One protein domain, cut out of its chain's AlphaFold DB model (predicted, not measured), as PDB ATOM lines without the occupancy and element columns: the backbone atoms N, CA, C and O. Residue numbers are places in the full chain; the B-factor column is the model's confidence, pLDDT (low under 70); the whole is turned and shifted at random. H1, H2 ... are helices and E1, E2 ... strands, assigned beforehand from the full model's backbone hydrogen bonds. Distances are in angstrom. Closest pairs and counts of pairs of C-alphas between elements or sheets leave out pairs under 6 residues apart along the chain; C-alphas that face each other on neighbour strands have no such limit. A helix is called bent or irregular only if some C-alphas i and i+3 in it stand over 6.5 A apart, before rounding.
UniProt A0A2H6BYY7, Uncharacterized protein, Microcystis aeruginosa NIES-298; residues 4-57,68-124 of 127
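What this domain is: This is residues 4 to 57 and 68 to 124 of the 127 residues of an uncharacterized protein of Microcystis aeruginosa NIES-298 (UniProt A0A2H6BYY7). A strongly twisted antiparallel sheet of six strands is built around the long, bent strand E2, with H3 beside it and H1 and H2 only grazing it. Residues 116 to 124, which include the short helix H4, stick out from this body as a free tail. The 111 printed residues hold four named helices and six named strands, in the order E1 E2 E3 H1 H2 E4 E5 H3 E6 H4, and the class is mixed, helices and strands. The sheet is branched at E2, which has three neighbours. The whole is compact, with a radius of gyration of the C-alphas of 14.8 A, and spans 44 by 30 by 28 A.

How they stand to each other: E1, residues 4 to 9, E2, residues 15 to 27, and E3, residues 30 to 33, form a meander, each strand the antiparallel neighbour of the one before. E1 and E2 are a hairpin, with N 8 and O 16 at 2.9 A; E2 and E3 are another, with N 30 and O 27 at 2.8 A. E2 bends by 71 degrees at residue 18. E1 and E3 lie on one side of E2, beside residues 15 to 21 and 24 to 27. E5, residues 80 to 85, lies on the other side, antiparallel at 168 degrees, with N 82 and O 24 at 2.8 A. H1, residues 36 to 42, and H2, residues 45 to 48, only graze the sheet. E4, residues 69 to 74, forms a hairpin with E5, with N 71 and O 83 at 2.8 A. H3, residues 91 to 102, is on the sheet but over none of its strands, at a height of 4.8 A. H3 touches H2 with residues 95 to 99 alone; the closest C-alphas, of Glu 45 and Asp 99, are 6.1 A apart. E6, residues 108 to 112, is antiparallel to E4, with N 72 and O 110 at 2.8 A. H4, residues 119 to 122, is not on the sheet. Every O i to N i+4 pair is within hydrogen-bond range in H1, and 7 of 8 are in H3; H2 and H4 are too short for such a pair.

Where its parts are: E1 begins at C-alpha 4, (179.632, 110.190, 172.615). E2 measures 33.6 A from first to last C-alpha, H3 17.3 A, E4 16.1 A and E1 15.1 A. H4 ends at C-alpha 122, (170.242, 85.531, 190.936).

The domain as a whole: The farthest C-alphas, of Ile 104 and Arg 123, are 45.8 A apart. Residues 58 to 67 are not printed, and C-alphas 57 and 68 are 22.6 A apart across this cut. Of the links printed whole, none is long. The mean pLDDT of the printed part is 72.4; residues 4 to 20, 48 to 57, 68, 86 to 92 and 113 to 124 are under 70.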
ATOM      1  N   TYR A   4     180.881 110.332 173.358       63.28
ATOM      2  CA  TYR A   4     179.632 110.190 172.615       63.28
ATOM      3  C   TYR A   4     178.504 109.892 173.591       63.28
ATOM      4  O   TYR A   4     178.680 109.094 174.519       63.28
ATOM      5  N   LYS A   5     177.369 110.569 173.395       63.03
ATOM      6  CA  LYS A   5     176.176 110.435 174.229       63.03
ATOM      7  C   LYS A   5     175.017 109.991 173.357       63.03
ATOM      8  O   LYS A   5     174.624 110.682 172.424       63.03
ATOM      9  N   GLY A   6     174.430 108.864 173.722       62.62
ATOM     10  CA  GLY A   6     173.278 108.312 173.028       62.62
ATOM     11  C   GLY A   6     172.334 107.583 173.971       62.62
ATOM     12  O   GLY A   6     172.632 107.365 175.151       62.62
ATOM     13  N   ASN A   7     171.176 107.222 173.428       61.38
ATOM     14  CA  ASN A   7     170.258 106.286 174.056       61.38
ATOM     15  C   ASN A   7     170.590 104.887 173.538       61.38
ATOM     16  O   ASN A   7     170.638 104.676 172.327       61.38
ATOM     17  N   TYR A   8     170.801 103.936 174.441       59.94
ATOM     18  CA  TYR A   8     171.256 102.596 174.081       59.94
ATOM     19  C   TYR A   8     170.385 101.529 174.705       59.94
ATOM     20  O   TYR A   8     170.083 101.585 175.892       59.94
ATOM     21  N   GLN A   9     169.986 100.546 173.909       58.94
ATOM     22  CA  GLN A   9     169.192  99.424 174.378       58.94
ATOM     23  C   GLN A   9     170.104  98.237 174.692       58.94
ATOM     24  O   GLN A   9     170.939  97.858 173.876       58.94
ATOM     25  N   SER A  10     169.951  97.670 175.885       55.41
ATOM     26  CA  SER A  10     170.649  96.443 176.290       55.41
ATOM     27  C   SER A  10     169.983  95.174 175.774       55.41
ATOM     28  O   SER A  10     168.826  95.197 175.356       55.41
ATOM     29  N   ASP A  11     170.694  94.053 175.936       49.22
ATOM     30  CA  ASP A  11     170.222  92.672 175.731       49.22
ATOM     31  C   ASP A  11     168.863  92.351 176.371       49.22
ATOM     32  O   ASP A  11     168.150  91.461 175.920       49.22
ATOM     33  N   LEU A  12     168.490  93.069 177.434       51.75
ATOM     34  CA  LEU A  12     167.242  92.862 178.175       51.75
ATOM     35  C   LEU A  12     166.121  93.812 177.727       51.75
ATOM     36  O   LEU A  12     165.111  93.952 178.413       51.75
ATOM     37  N   GLY A  13     166.319  94.528 176.620       54.47
ATOM     38  CA  GLY A  13     165.363  95.494 176.090       54.47
ATOM     39  C   GLY A  13     165.302  96.816 176.863       54.47
ATOM     40  O   GLY A  13     164.509  97.681 176.501       54.47
ATOM     41  N   ILE A  14     166.142  97.006 177.889       57.34
ATOM     42  CA  ILE A  14     166.194  98.238 178.689       57.34
ATOM     43  C   ILE A  14     166.961  99.305 177.918       57.34
ATOM     44  O   ILE A  14     168.138  99.109 177.600       57.34
ATOM     45  N   THR A  15     166.307 100.438 177.669       62.91
ATOM     46  CA  THR A  15     166.934 101.635 177.113       62.91
ATOM     47  C   THR A  15     167.587 102.451 178.220       62.91
ATOM     48  O   THR A  15     166.930 102.977 179.115       62.91
ATOM     49  N   PHE A  16     168.897 102.592 178.131       62.34
ATOM     50  CA  PHE A  16     169.697 103.495 178.929       62.34
ATOM     51  C   PHE A  16     169.845 104.815 178.187       62.34
ATOM     52  O   PHE A  16     170.467 104.885 177.125       62.34
ATOM     53  N   ALA A  17     169.264 105.867 178.748       58.34
ATOM     54  CA  ALA A  17     169.432 107.202 178.212       58.34
ATOM     55  C   ALA A  17     170.784 107.784 178.638       58.34
ATOM     56  O   ALA A  17     171.188 107.638 179.791       58.34
ATOM     57  N   SER A  18     171.435 108.521 177.738       60.84
ATOM     58  CA  SER A  18     172.611 109.341 178.058       60.84
ATOM     59  C   SER A  18     173.864 108.576 178.515       60.84
ATOM     60  O   SER A  18     174.570 109.043 179.410       60.84
ATOM     61  N   ILE A  19     174.174 107.424 177.908       63.25
ATOM     62  CA  ILE A  19     175.427 106.718 178.230       63.25
ATOM     63  C   ILE A  19     176.618 107.446 177.615       63.25
ATOM     64  O   ILE A  19     176.590 107.811 176.442       63.25
ATOM     65  N   LYS A  20     177.682 107.576 178.411       68.81
ATOM     66  CA  LYS A  20     179.010 108.018 177.987       68.81
ATOM     67  C   LYS A  20     179.799 106.880 177.329       68.81
ATOM     68  O   LYS A  20     180.144 105.904 178.002       68.81
ATOM     69  N   LEU A  21     180.162 107.055 176.061       72.19
ATOM     70  CA  LEU A  21     181.156 106.219 175.380       72.19
ATOM     71  C   LEU A  21     182.488 106.938 175.285       72.19
ATOM     72  O   LEU A  21     182.537 108.102 174.884       72.19
ATOM     73  N   GLU A  22     183.557 106.232 175.630       77.12
ATOM     74  CA  GLU A  22     184.910 106.747 175.513       77.12
ATOM     75  C   GLU A  22     185.612 106.155 174.290       77.12
ATOM     76  O   GLU A  22     185.520 104.956 174.012       77.12
ATOM     77  N   VAL A  23     186.342 107.015 173.580       81.94
ATOM     78  CA  VAL A  23     187.192 106.635 172.451       81.94
ATOM     79  C   VAL A  23     188.639 106.987 172.760       81.94
ATOM     80  O   VAL A  23     188.944 108.078 173.252       81.94
ATOM     81  N   PHE A  24     189.535 106.044 172.479       86.25
ATOM     82  CA  PHE A  24     190.970 106.198 172.684       86.25
ATOM     83  C   PHE A  24     191.745 105.663 171.493       86.25
ATOM     84  O   PHE A  24     191.386 104.632 170.934       86.25
ATOM     85  N   SER A  25     192.860 106.310 171.171       89.00
ATOM     86  CA  SER A  25     193.854 105.740 170.269       89.00
ATOM     87  C   SER A  25     194.846 104.924 171.089       89.00
ATOM     88  O   SER A  25     195.272 105.348 172.167       89.00
ATOM     89  N   VAL A  26     195.179 103.734 170.601       89.19
ATOM     90  CA  VAL A  26     196.224 102.886 171.162       89.19
ATOM     91  C   VAL A  26     197.314 102.745 170.112       89.19
ATOM     92  O   VAL A  26     197.089 102.097 169.093       89.19
ATOM     93  N   ILE A  27     198.465 103.369 170.373       88.00
ATOM     94  CA  ILE A  27     199.643 103.355 169.495       88.00
ATOM     95  C   ILE A  27     200.793 102.714 170.255       88.00
ATOM     96  O   ILE A  27     201.102 103.151 171.366       88.00
ATOM     97  N   ASP A  28     201.384 101.656 169.701       85.44
ATOM     98  CA  ASP A  28     202.439 100.876 170.372       85.44
ATOM     99  C   ASP A  28     202.047 100.435 171.800       85.44
ATOM    100  O   ASP A  28     202.844 100.444 172.740       85.44
ATOM    101  N   GLY A  29     200.766 100.108 172.001       83.38
ATOM    102  CA  GLY A  29     200.207  99.737 173.307       83.38
ATOM    103  C   GLY A  29     199.941 100.908 174.265       83.38
ATOM    104  O   GLY A  29     199.340 100.702 175.321       83.38
ATOM    105  N   ASN A  30     200.310 102.137 173.901       87.44
ATOM    106  CA  ASN A  30     200.075 103.326 174.712       87.44
ATOM    107  C   ASN A  30     198.719 103.958 174.397       87.44
ATOM    108  O   ASN A  30     198.427 104.350 173.268       87.44
ATOM    109  N   LYS A  31     197.893 104.092 175.436       88.00
ATOM    110  CA  LYS A  31     196.566 104.706 175.357       88.00
ATOM    111  C   LYS A  31     196.680 106.232 175.376       88.00
ATOM    112  O   LYS A  31     197.208 106.800 176.330       88.00
ATOM    113  N   SER A  32     196.111 106.893 174.374       86.62
ATOM    114  CA  SER A  32     196.063 108.351 174.263       86.62
ATOM    115  C   SER A  32     194.675 108.852 173.854       86.62
ATOM    116  O   SER A  32     193.823 108.103 173.366       86.62
ATOM    117  N   ASN A  33     194.422 110.135 174.110       83.88
ATOM    118  CA  ASN A  33     193.191 110.791 173.685       83.88
ATOM    119  C   ASN A  33     193.239 111.087 172.186       83.88
ATOM    120  O   ASN A  33     194.245 111.577 171.680       83.88
ATOM    121  N   THR A  34     192.117 110.876 171.511       81.06
ATOM    122  CA  THR A  34     191.928 111.255 170.111       81.06
ATOM    123  C   THR A  34     191.569 112.736 169.965       81.06
ATOM    124  O   THR A  34     191.113 113.395 170.914       81.06
ATOM    125  N   SER A  35     191.805 113.259 168.758       79.62
ATOM    126  CA  SER A  35     191.313 114.564 168.308       79.62
ATOM    127  C   SER A  35     190.051 114.391 167.467       79.62
ATOM    128  O   SER A  35     189.852 113.347 166.851       79.62
ATOM    129  N   GLU A  36     189.232 115.438 167.384       75.44
ATOM    130  CA  GLU A  36     187.988 115.430 166.604       75.44
ATOM    131  C   GLU A  36     188.223 115.096 165.122       75.44
ATOM    132  O   GLU A  36     187.493 114.302 164.538       75.44
ATOM    133  N   THR A  37     189.291 115.632 164.522       79.50
ATOM    134  CA  THR A  37     189.659 115.335 163.129       79.50
ATOM    135  C   THR A  37     190.067 113.875 162.942       79.50
ATOM    136  O   THR A  37     189.769 113.280 161.911       79.50
ATOM    137  N   PHE A  38     190.741 113.285 163.932       82.50
ATOM    138  CA  PHE A  38     191.102 111.870 163.896       82.50
ATOM    139  C   PHE A  38     189.843 111.003 163.974       82.50
ATOM    140  O   PHE A  38     189.610 110.153 163.120       82.50
ATOM    141  N   ASP A  39     188.974 111.290 164.937       80.88
ATOM    142  CA  ASP A  39     187.719 110.569 165.125       80.88
ATOM    143  C   ASP A  39     186.803 110.668 163.896       80.88
ATOM    144  O   ASP A  39     186.222 109.669 163.479       80.88
ATOM    145  N   ALA A  40     186.744 111.829 163.239       79.00
ATOM    146  CA  ALA A  40     185.974 112.017 162.009       79.00
ATOM    147  C   ALA A  40     186.440 111.118 160.850       79.00
ATOM    148  O   ALA A  40     185.618 110.722 160.021       79.00
ATOM    149  N   ASN A  41     187.730 110.776 160.795       85.00
ATOM    150  CA  ASN A  41     188.287 109.941 159.734       85.00
ATOM    151  C   ASN A  41     188.096 108.449 159.997       85.00
ATOM    152  O   ASN A  41     187.907 107.690 159.053       85.00
ATOM    153  N   TYR A  42     188.144 108.017 161.257       84.56
ATOM    154  CA  TYR A  42     188.228 106.594 161.594       84.56
ATOM    155  C   TYR A  42     186.977 106.033 162.277       84.56
ATOM    156  O   TYR A  42     186.730 104.831 162.178       84.56
ATOM    157  N   LEU A  43     186.178 106.858 162.960       83.56
ATOM    158  CA  LEU A  43     184.982 106.357 163.628       83.56
ATOM    159  C   LEU A  43     183.833 106.109 162.642       83.56
ATOM    160  O   LEU A  43     183.679 106.852 161.669       83.56
ATOM    161  N   PRO A  44     182.986 105.105 162.914       81.25
ATOM    162  CA  PRO A  44     181.785 104.848 162.127       81.25
ATOM    163  C   PRO A  44     180.717 105.942 162.314       81.25
ATOM    164  O   PRO A  44     180.661 106.605 163.354       81.25
ATOM    165  N   GLU A  45     179.826 106.113 161.333       76.94
ATOM    166  CA  GLU A  45     178.786 107.160 161.340       76.94
ATOM    167  C   GLU A  45     177.800 107.036 162.509       76.94
ATOM    168  O   GLU A  45     177.372 108.046 163.076       76.94
ATOM    169  N   ILE A  46     177.502 105.817 162.964       73.12
ATOM    170  CA  ILE A  46     176.703 105.599 164.179       73.12
ATOM    171  C   ILE A  46     177.283 106.301 165.426       73.12
ATOM    172  O   ILE A  46     176.530 106.677 166.322       73.12
ATOM    173  N   TYR A  47     178.598 106.543 165.474       72.12
ATOM    174  CA  TYR A  47     179.229 107.335 166.533       72.12
ATOM    175  C   TYR A  47     179.150 108.836 166.249       72.12
ATOM    176  O   TYR A  47     178.831 109.611 167.146       72.12
ATOM    177  N   LYS A  48     179.365 109.265 165.000       68.00
ATOM    178  CA  LYS A  48     179.314 110.689 164.618       68.00
ATOM    179  C   LYS A  48     177.914 111.295 164.749       68.00
ATOM    180  O   LYS A  48     177.779 112.447 165.157       68.00
ATOM    181  N   SER A  49     176.880 110.502 164.476       61.09
ATOM    182  CA  SER A  49     175.465 110.890 164.570       61.09
ATOM    183  C   SER A  49     174.960 111.123 166.003       61.09
ATOM    184  O   SER A  49     173.930 111.769 166.181       61.09
ATOM    185  N   HIS A  50     175.688 110.662 167.027       58.22
ATOM    186  CA  HIS A  50     175.317 110.773 168.447       58.22
ATOM    187  C   HIS A  50     176.237 111.742 169.215       58.22
ATOM    188  O   HIS A  50     176.789 111.428 170.276       58.22
ATOM    189  N   THR A  51     176.429 112.936 168.655       54.59
ATOM    190  CA  THR A  51     177.320 113.986 169.168       54.59
ATOM    191  C   THR A  51     176.554 115.114 169.865       54.59
ATOM    192  O   THR A  51     176.580 116.266 169.447       54.59
ATOM    193  N   GLU A  52     175.932 114.838 171.014       53.41
ATOM    194  CA  GLU A  52     175.907 115.896 172.032       53.41
ATOM    195  C   GLU A  52     177.295 115.917 172.675       53.41
ATOM    196  O   GLU A  52     177.593 115.105 173.549       53.41
ATOM    197  N   ILE A  53     178.169 116.825 172.226       50.69
ATOM    198  CA  ILE A  53     179.416 117.134 172.935       50.69
ATOM    199  C   ILE A  53     179.010 117.743 174.281       50.69
ATOM    200  O   ILE A  53     178.729 118.937 174.388       50.69
ATOM    201  N   VAL A  54     178.901 116.908 175.313       50.81
ATOM    202  CA  VAL A  54     178.428 117.356 176.622       50.81
ATOM    203  C   VAL A  54     179.562 118.082 177.352       50.81
ATOM    204  O   VAL A  54     180.643 117.509 177.520       50.81
ATOM    205  N   PRO A  55     179.350 119.318 177.841       44.62
ATOM    206  CA  PRO A  55     180.308 119.981 178.716       44.62
ATOM    207  C   PRO A  55     180.600 119.120 179.952       44.62
ATOM    208  O   PRO A  55     179.691 118.495 180.494       44.62
ATOM    209  N   LEU A  56     181.832 119.181 180.472       50.50
ATOM    210  CA  LEU A  56     182.331 118.473 181.674       50.50
ATOM    211  C   LEU A  56     181.448 118.558 182.945       50.50
ATOM    212  O   LEU A  56     181.761 117.918 183.942       50.50
ATOM    213  N   ARG A  57     180.385 119.372 182.946       42.56
ATOM    214  CA  ARG A  57     179.545 119.714 184.103       42.56
ATOM    215  C   ARG A  57     178.279 118.866 184.253       42.56
ATOM    216  O   ARG A  57     177.581 119.030 185.249       42.56
ATOM    217  N   LYS A  68     182.440  97.207 180.192       64.69
ATOM    218  CA  LYS A  68     182.043  97.844 178.928       64.69
ATOM    219  C   LYS A  68     182.613  97.005 177.781       64.69
ATOM    220  O   LYS A  68     183.829  96.785 177.748       64.69
ATOM    221  N   ARG A  69     181.754  96.528 176.873       76.38
ATOM    222  CA  ARG A  69     182.220  95.973 175.599       76.38
ATOM    223  C   ARG A  69     182.950  97.084 174.859       76.38
ATOM    224  O   ARG A  69     182.590  98.252 174.973       76.38
ATOM    225  N   TYR A  70     183.991  96.739 174.127       82.31
ATOM    226  CA  TYR A  70     184.661  97.682 173.253       82.31
ATOM    227  C   TYR A  70     185.123  96.980 171.989       82.31
ATOM    228  O   TYR A  70     185.480  95.799 171.993       82.31
ATOM    229  N   ALA A  71     185.115  97.740 170.906       86.44
ATOM    230  CA  ALA A  71     185.758  97.368 169.669       86.44
ATOM    231  C   ALA A  71     187.187  97.910 169.639       86.44
ATOM    232  O   ALA A  71     187.478  98.992 170.155       86.44
ATOM    233  N   LYS A  72     188.072  97.157 168.994       90.81
ATOM    234  CA  LYS A  72     189.378  97.603 168.521       90.81
ATOM    235  C   LYS A  72     189.271  97.785 167.013       90.81
ATOM    236  O   LYS A  72     189.188  96.790 166.302       90.81
ATOM    237  N   LEU A  73     189.225  99.026 166.542       91.81
ATOM    238  CA  LEU A  73     189.208  99.353 165.117       91.81
ATOM    239  C   LEU A  73     190.650  99.541 164.652       91.81
ATOM    240  O   LEU A  73     191.257 100.578 164.925       91.81
ATOM    241  N   PHE A  74     191.215  98.525 164.012       90.50
ATOM    242  CA  PHE A  74     192.598  98.563 163.554       90.50
ATOM    243  C   PHE A  74     192.693  99.370 162.266       90.50
ATOM    244  O   PHE A  74     192.006  99.065 161.292       90.50
ATOM    245  N   TYR A  75     193.563 100.376 162.255       90.00
ATOM    246  CA  TYR A  75     193.899 101.149 161.054       90.00
ATOM    247  C   TYR A  75     195.306 100.834 160.525       90.00
ATOM    248  O   TYR A  75     195.677 101.265 159.436       90.00
ATOM    249  N   ASN A  76     196.096 100.061 161.274       89.00
ATOM    250  CA  ASN A  76     197.289  99.370 160.790       89.00
ATOM    251  C   ASN A  76     197.455  98.032 161.542       89.00
ATOM    252  O   ASN A  76     196.545  97.597 162.246       89.00
ATOM    253  N   SER A  77     198.591  97.348 161.382       86.69
ATOM    254  CA  SER A  77     198.798  96.004 161.942       86.69
ATOM    255  C   SER A  77     198.808  95.921 163.474       86.69
ATOM    256  O   SER A  77     198.662  94.820 163.999       86.69
ATOM    257  N   ILE A  78     199.025  97.031 164.187       88.19
ATOM    258  CA  ILE A  78     199.199  97.042 165.653       88.19
ATOM    259  C   ILE A  78     198.413  98.148 166.365       88.19
ATOM    260  O   ILE A  78     197.996  97.956 167.508       88.19
ATOM    261  N   ASP A  79     198.166  99.266 165.693       91.75
ATOM    262  CA  ASP A  79     197.499 100.432 166.241       91.75
ATOM    263  C   ASP A  79     196.003 100.393 165.944       91.75
ATOM    264  O   ASP A  79     195.551 100.026 164.850       91.75
ATOM    265  N   TYR A  80     195.223 100.796 166.940       92.12
ATOM    266  CA  TYR A  80     193.774 100.730 166.865       92.12
ATOM    267  C   TYR A  80     193.099 101.847 167.645       92.12
ATOM    268  O   TYR A  80     193.615 102.372 168.634       92.12
ATOM    269  N   LEU A  81     191.879 102.167 167.227       90.81
ATOM    270  CA  LEU A  81     190.937 102.890 168.063       90.81
ATOM    271  C   LEU A  81     190.216 101.916 168.980       90.81
ATOM    272  O   LEU A  81     189.560 100.979 168.527       90.81
ATOM    273  N   ARG A  82     190.315 102.149 170.284       88.56
ATOM    274  CA  ARG A  82     189.478 101.495 171.280       88.56
ATOM    275  C   ARG A  82     188.200 102.301 171.431       88.56
ATOM    276  O   ARG A  82     188.245 103.424 171.930       88.56
ATOM    277  N   VAL A  83     187.087 101.706 171.033       85.94
ATOM    278  CA  VAL A  83     185.776 102.350 171.006       85.94
ATOM    279  C   VAL A  83     184.840 101.578 171.915       85.94
ATOM    280  O   VAL A  83     184.578 100.401 171.666       85.94
ATOM    281  N   ASP A  84     184.337 102.214 172.971       81.44
ATOM    282  CA  ASP A  84     183.328 101.581 173.820       81.44
ATOM    283  C   ASP A  84     182.053 101.282 172.998       81.44
ATOM    284  O   ASP A  84     181.546 102.119 172.243       81.44
ATOM    285  N   LEU A  85     181.543 100.060 173.141       77.69
ATOM    286  CA  LEU A  85     180.336  99.555 172.501       77.69
ATOM    287  C   LEU A  85     179.220  99.463 173.545       77.69
ATOM    288  O   LEU A  85     179.287  98.629 174.450       77.69
ATOM    289  N   PRO A  86     178.166 100.274 173.420       66.00
ATOM    290  CA  PRO A  86     176.984 100.154 174.268       66.00
ATOM    291  C   PRO A  86     175.973  99.142 173.733       66.00
ATOM    292  O   PRO A  86     174.982  98.862 174.404       66.00
ATOM    293  N   PHE A  87     176.171  98.663 172.503       63.81
ATOM    294  CA  PHE A  87     175.237  97.781 171.828       63.81
ATOM    295  C   PHE A  87     175.537  96.332 172.178       63.81
ATOM    296  O   PHE A  87     176.693  95.904 172.268       63.81
ATOM    297  N   SER A  88     174.469  95.566 172.296       56.78
ATOM    298  CA  SER A  88     174.544  94.121 172.239       56.78
ATOM    299  C   SER A  88     174.204  93.582 170.859       56.78
ATOM    300  O   SER A  88     173.627  94.341 170.080       56.78
ATOM    301  N   PRO A  89     174.574  92.323 170.527       51.66
ATOM    302  CA  PRO A  89     174.251  91.735 169.229       51.66
ATOM    303  C   PRO A  89     172.761  91.940 168.892       51.66
ATOM    304  O   PRO A  89     171.894  91.451 169.610       51.66
ATOM    305  N   GLY A  90     172.464  92.742 167.861       56.66
ATOM    306  CA  GLY A  90     171.124  93.278 167.581       56.66
ATOM    307  C   GLY A  90     171.129  94.531 166.684       56.66
ATOM    308  O   GLY A  90     172.106  94.801 165.989       56.66
ATOM    309  N   SER A  91     170.045  95.317 166.708       59.44
ATOM    310  CA  SER A  91     169.727  96.362 165.707       59.44
ATOM    311  C   SER A  91     170.881  97.316 165.360       59.44
ATOM    312  O   SER A  91     171.289  97.405 164.207       59.44
ATOM    313  N   ASN A  92     171.458  97.997 166.350       68.06
ATOM    314  CA  ASN A  92     172.552  98.954 166.127       68.06
ATOM    315  C   ASN A  92     173.943  98.300 166.065       68.06
ATOM    316  O   ASN A  92     174.915  98.937 165.663       68.06
ATOM    317  N   TYR A  93     174.048  97.029 166.456       73.00
ATOM    318  CA  TYR A  93     175.292  96.269 166.390       73.00
ATOM    319  C   TYR A  93     175.641  95.928 164.942       73.00
ATOM    320  O   TYR A  93     176.782  96.104 164.535       73.00
ATOM    321  N   GLU A  94     174.661  95.529 164.131       75.88
ATOM    322  CA  GLU A  94     174.874  95.270 162.700       75.88
ATOM    323  C   GLU A  94     175.226  96.548 161.930       75.88
ATOM    324  O   GLU A  94     176.158  96.551 161.118       75.88
ATOM    325  N   GLN A  95     174.541  97.656 162.234       78.38
ATOM    326  CA  GLN A  95     174.855  98.957 161.643       78.38
ATOM    327  C   GLN A  95     176.280  99.402 161.993       78.38
ATOM    328  O   GLN A  95     176.990  99.904 161.126       78.38
ATOM    329  N   PHE A  96     176.738  99.155 163.224       83.00
ATOM    330  CA  PHE A  96     178.112  99.447 163.621       83.00
ATOM    331  C   PHE A  96     179.143  98.767 162.712       83.00
ATOM    332  O   PHE A  96     180.033  99.451 162.209       83.00
ATOM    333  N   PHE A  97     179.037  97.456 162.463       83.00
ATOM    334  CA  PHE A  97     179.978  96.775 161.561       83.00
ATOM    335  C   PHE A  97     179.823  97.243 160.120       83.00
ATOM    336  O   PHE A  97     180.829  97.422 159.440       83.00
ATOM    337  N   THR A  98     178.590  97.483 159.674       86.00
ATOM    338  CA  THR A  98     178.312  98.004 158.330       86.00
ATOM    339  C   THR A  98     179.029  99.334 158.097       86.00
ATOM    340  O   THR A  98     179.785  99.461 157.137       86.00
ATOM    341  N   ASP A  99     178.886 100.290 159.017       85.12
ATOM    342  CA  ASP A  99     179.549 101.595 158.939       85.12
ATOM    343  C   ASP A  99     181.069 101.483 159.117       85.12
ATOM    344  O   ASP A  99     181.835 102.195 158.470       85.12
ATOM    345  N   THR A 100     181.522 100.584 159.997       85.88
ATOM    346  CA  THR A 100     182.951 100.371 160.257       85.88
ATOM    347  C   THR A 100     183.662  99.841 159.018       85.88
ATOM    348  O   THR A 100     184.703 100.367 158.644       85.88
ATOM    349  N   PHE A 101     183.101  98.823 158.361       85.25
ATOM    350  CA  PHE A 101     183.690  98.233 157.158       85.25
ATOM    351  C   PHE A 101     183.432  99.054 155.890       85.25
ATOM    352  O   PHE A 101     184.128  98.864 154.895       85.25
ATOM    353  N   ALA A 102     182.489 100.001 155.916       86.31
ATOM    354  CA  ALA A 102     182.391 101.033 154.885       86.31
ATOM    355  C   ALA A 102     183.573 102.021 154.938       86.31
ATOM    356  O   ALA A 102     183.898 102.654 153.931       86.31
ATOM    357  N   ASN A 103     184.244 102.147 156.089       84.69
ATOM    358  CA  ASN A 103     185.438 102.966 156.227       84.69
ATOM    359  C   ASN A 103     186.687 102.221 155.732       84.69
ATOM    360  O   ASN A 103     187.229 101.357 156.418       84.69
ATOM    361  N   ILE A 104     187.203 102.630 154.571       84.38
ATOM    362  CA  ILE A 104     188.401 102.037 153.948       84.38
ATOM    363  C   ILE A 104     189.679 102.150 154.795       84.38
ATOM    364  O   ILE A 104     190.662 101.470 154.507       84.38
ATOM    365  N   LEU A 105     189.698 103.028 155.803       88.44
ATOM    366  CA  LEU A 105     190.845 103.218 156.691       88.44
ATOM    367  C   LEU A 105     190.908 102.170 157.807       88.44
ATOM    368  O   LEU A 105     191.936 102.065 158.476       88.44
ATOM    369  N   ILE A 106     189.830 101.414 158.024       90.25
ATOM    370  CA  ILE A 106     189.778 100.335 159.008       90.25
ATOM    371  C   ILE A 106     190.048  99.008 158.304       90.25
ATOM    372  O   ILE A 106     189.315  98.596 157.410       90.25
ATOM    373  N   ILE A 107     191.108  98.321 158.727       90.00
ATOM    374  CA  ILE A 107     191.545  97.060 158.121       90.00
ATOM    375  C   ILE A 107     190.963  95.833 158.827       90.00
ATOM    376  O   ILE A 107     190.820  94.776 158.214       90.00
ATOM    377  N   SER A 108     190.653  95.939 160.120       90.06
ATOM    378  CA  SER A 108     190.065  94.849 160.898       90.06
ATOM    379  C   SER A 108     189.414  95.353 162.185       90.06
ATOM    380  O   SER A 108     189.661  96.472 162.643       90.06
ATOM    381  N   VAL A 109     188.565  94.507 162.774       88.19
ATOM    382  CA  VAL A 109     187.845  94.801 164.015       88.19
ATOM    383  C   VAL A 109     188.036  93.658 165.005       88.19
ATOM    384  O   VAL A 109     187.771  92.502 164.681       88.19
ATOM    385  N   GLY A 110     188.477  93.979 166.221       86.06
ATOM    386  CA  GLY A 110     188.482  93.065 167.367       86.06
ATOM    387  C   GLY A 110     187.385  93.424 168.366       86.06
ATOM    388  O   GLY A 110     187.104  94.603 168.558       86.06
ATOM    389  N   LEU A 111     186.783  92.435 169.026       83.50
ATOM    390  CA  LEU A 111     185.747  92.645 170.044       83.50
ATOM    391  C   LEU A 111     186.205  92.089 171.386       83.50
ATOM    392  O   LEU A 111     186.666  90.952 171.465       83.50
ATOM    393  N   GLU A 112     186.061  92.882 172.445       77.56
ATOM    394  CA  GLU A 112     186.439  92.502 173.807       77.56
ATOM    395  C   GLU A 112     185.427  93.042 174.826       77.56
ATOM    396  O   GLU A 112     184.744  94.035 174.580       77.56
ATOM    397  N   GLY A 113     185.353  92.409 176.003       68.12
ATOM    398  CA  GLY A 113     184.649  92.984 177.156       68.12
ATOM    399  C   GLY A 113     183.643  92.092 177.875       68.12
ATOM    400  O   GLY A 113     182.929  92.609 178.726       68.12
ATOM    401  N   GLU A 114     183.606  90.779 177.637       58.03
ATOM    402  CA  GLU A 114     182.732  89.899 178.426       58.03
ATOM    403  C   GLU A 114     183.459  89.111 179.519       58.03
ATOM    404  O   GLU A 114     184.394  88.355 179.273       58.03
ATOM    405  N   LEU A 115     182.966  89.289 180.748       53.12
ATOM    406  CA  LEU A 115     183.074  88.345 181.858       53.12
ATOM    407  C   LEU A 115     181.879  88.622 182.779       53.12
ATOM    408  O   LEU A 115     181.886  89.586 183.548       53.12
ATOM    409  N   ILE A 116     180.813  87.834 182.630       51.56
ATOM    410  CA  ILE A 116     179.591  87.971 183.428       51.56
ATOM    411  C   ILE A 116     179.703  87.050 184.647       51.56
ATOM    412  O   ILE A 116     179.887  85.844 184.513       51.56
ATOM    413  N   SER A 117     179.595  87.634 185.842       48.59
ATOM    414  CA  SER A 117     179.427  86.903 187.102       48.59
ATOM    415  C   SER A 117     177.944  86.572 187.317       48.59
ATOM    416  O   SER A 117     177.093  87.462 187.235       48.59
ATOM    417  N   ASN A 118     177.646  85.302 187.623       48.66
ATOM    418  CA  ASN A 118     176.290  84.774 187.848       48.66
ATOM    419  C   ASN A 118     175.529  85.443 189.012       48.66
ATOM    420  O   ASN A 118     174.299  85.397 189.041       48.66
ATOM    421  N   ASP A 119     176.222  86.091 189.949       54.62
ATOM    422  CA  ASP A 119     175.601  86.626 191.169       54.62
ATOM    423  C   ASP A 119     174.656  87.809 190.923       54.62
ATOM    424  O   ASP A 119     173.741  88.047 191.715       54.62
ATOM    425  N   PHE A 120     174.840  88.551 189.827       49.81
ATOM    426  CA  PHE A 120     174.024  89.736 189.556       49.81
ATOM    427  C   PHE A 120     172.593  89.387 189.104       49.81
ATOM    428  O   PHE A 120     171.654  90.120 189.412       49.81
ATOM    429  N   TYR A 121     172.397  88.252 188.423       47.47
ATOM    430  CA  TYR A 121     171.074  87.825 187.949       47.47
ATOM    431  C   TYR A 121     170.266  87.085 189.021       47.47
ATOM    432  O   TYR A 121     169.050  87.251 189.087       47.47
ATOM    433  N   LEU A 122     170.923  86.326 189.905       45.38
ATOM    434  CA  LEU A 122     170.242  85.531 190.936       45.38
ATOM    435  C   LEU A 122     169.462  86.390 191.941       45.38
ATOM    436  O   LEU A 122     168.347  86.029 192.308       45.38
ATOM    437  N   ARG A 123     169.999  87.552 192.333       49.94
ATOM    438  CA  ARG A 123     169.352  88.445 193.313       49.94
ATOM    439  C   ARG A 123     168.153  89.218 192.765       49.94
ATOM    440  O   ARG A 123     167.405  89.784 193.546       49.94
ATOM    441  N   ARG A 124     167.971  89.271 191.443       48.25
ATOM    442  CA  ARG A 124     166.910  90.077 190.814       48.25
ATOM    443  C   ARG A 124     165.646  89.284 190.476       48.25
ATOM    444  O   ARG A 124     164.634  89.895 190.165       48.25
TER     445      ARG A 124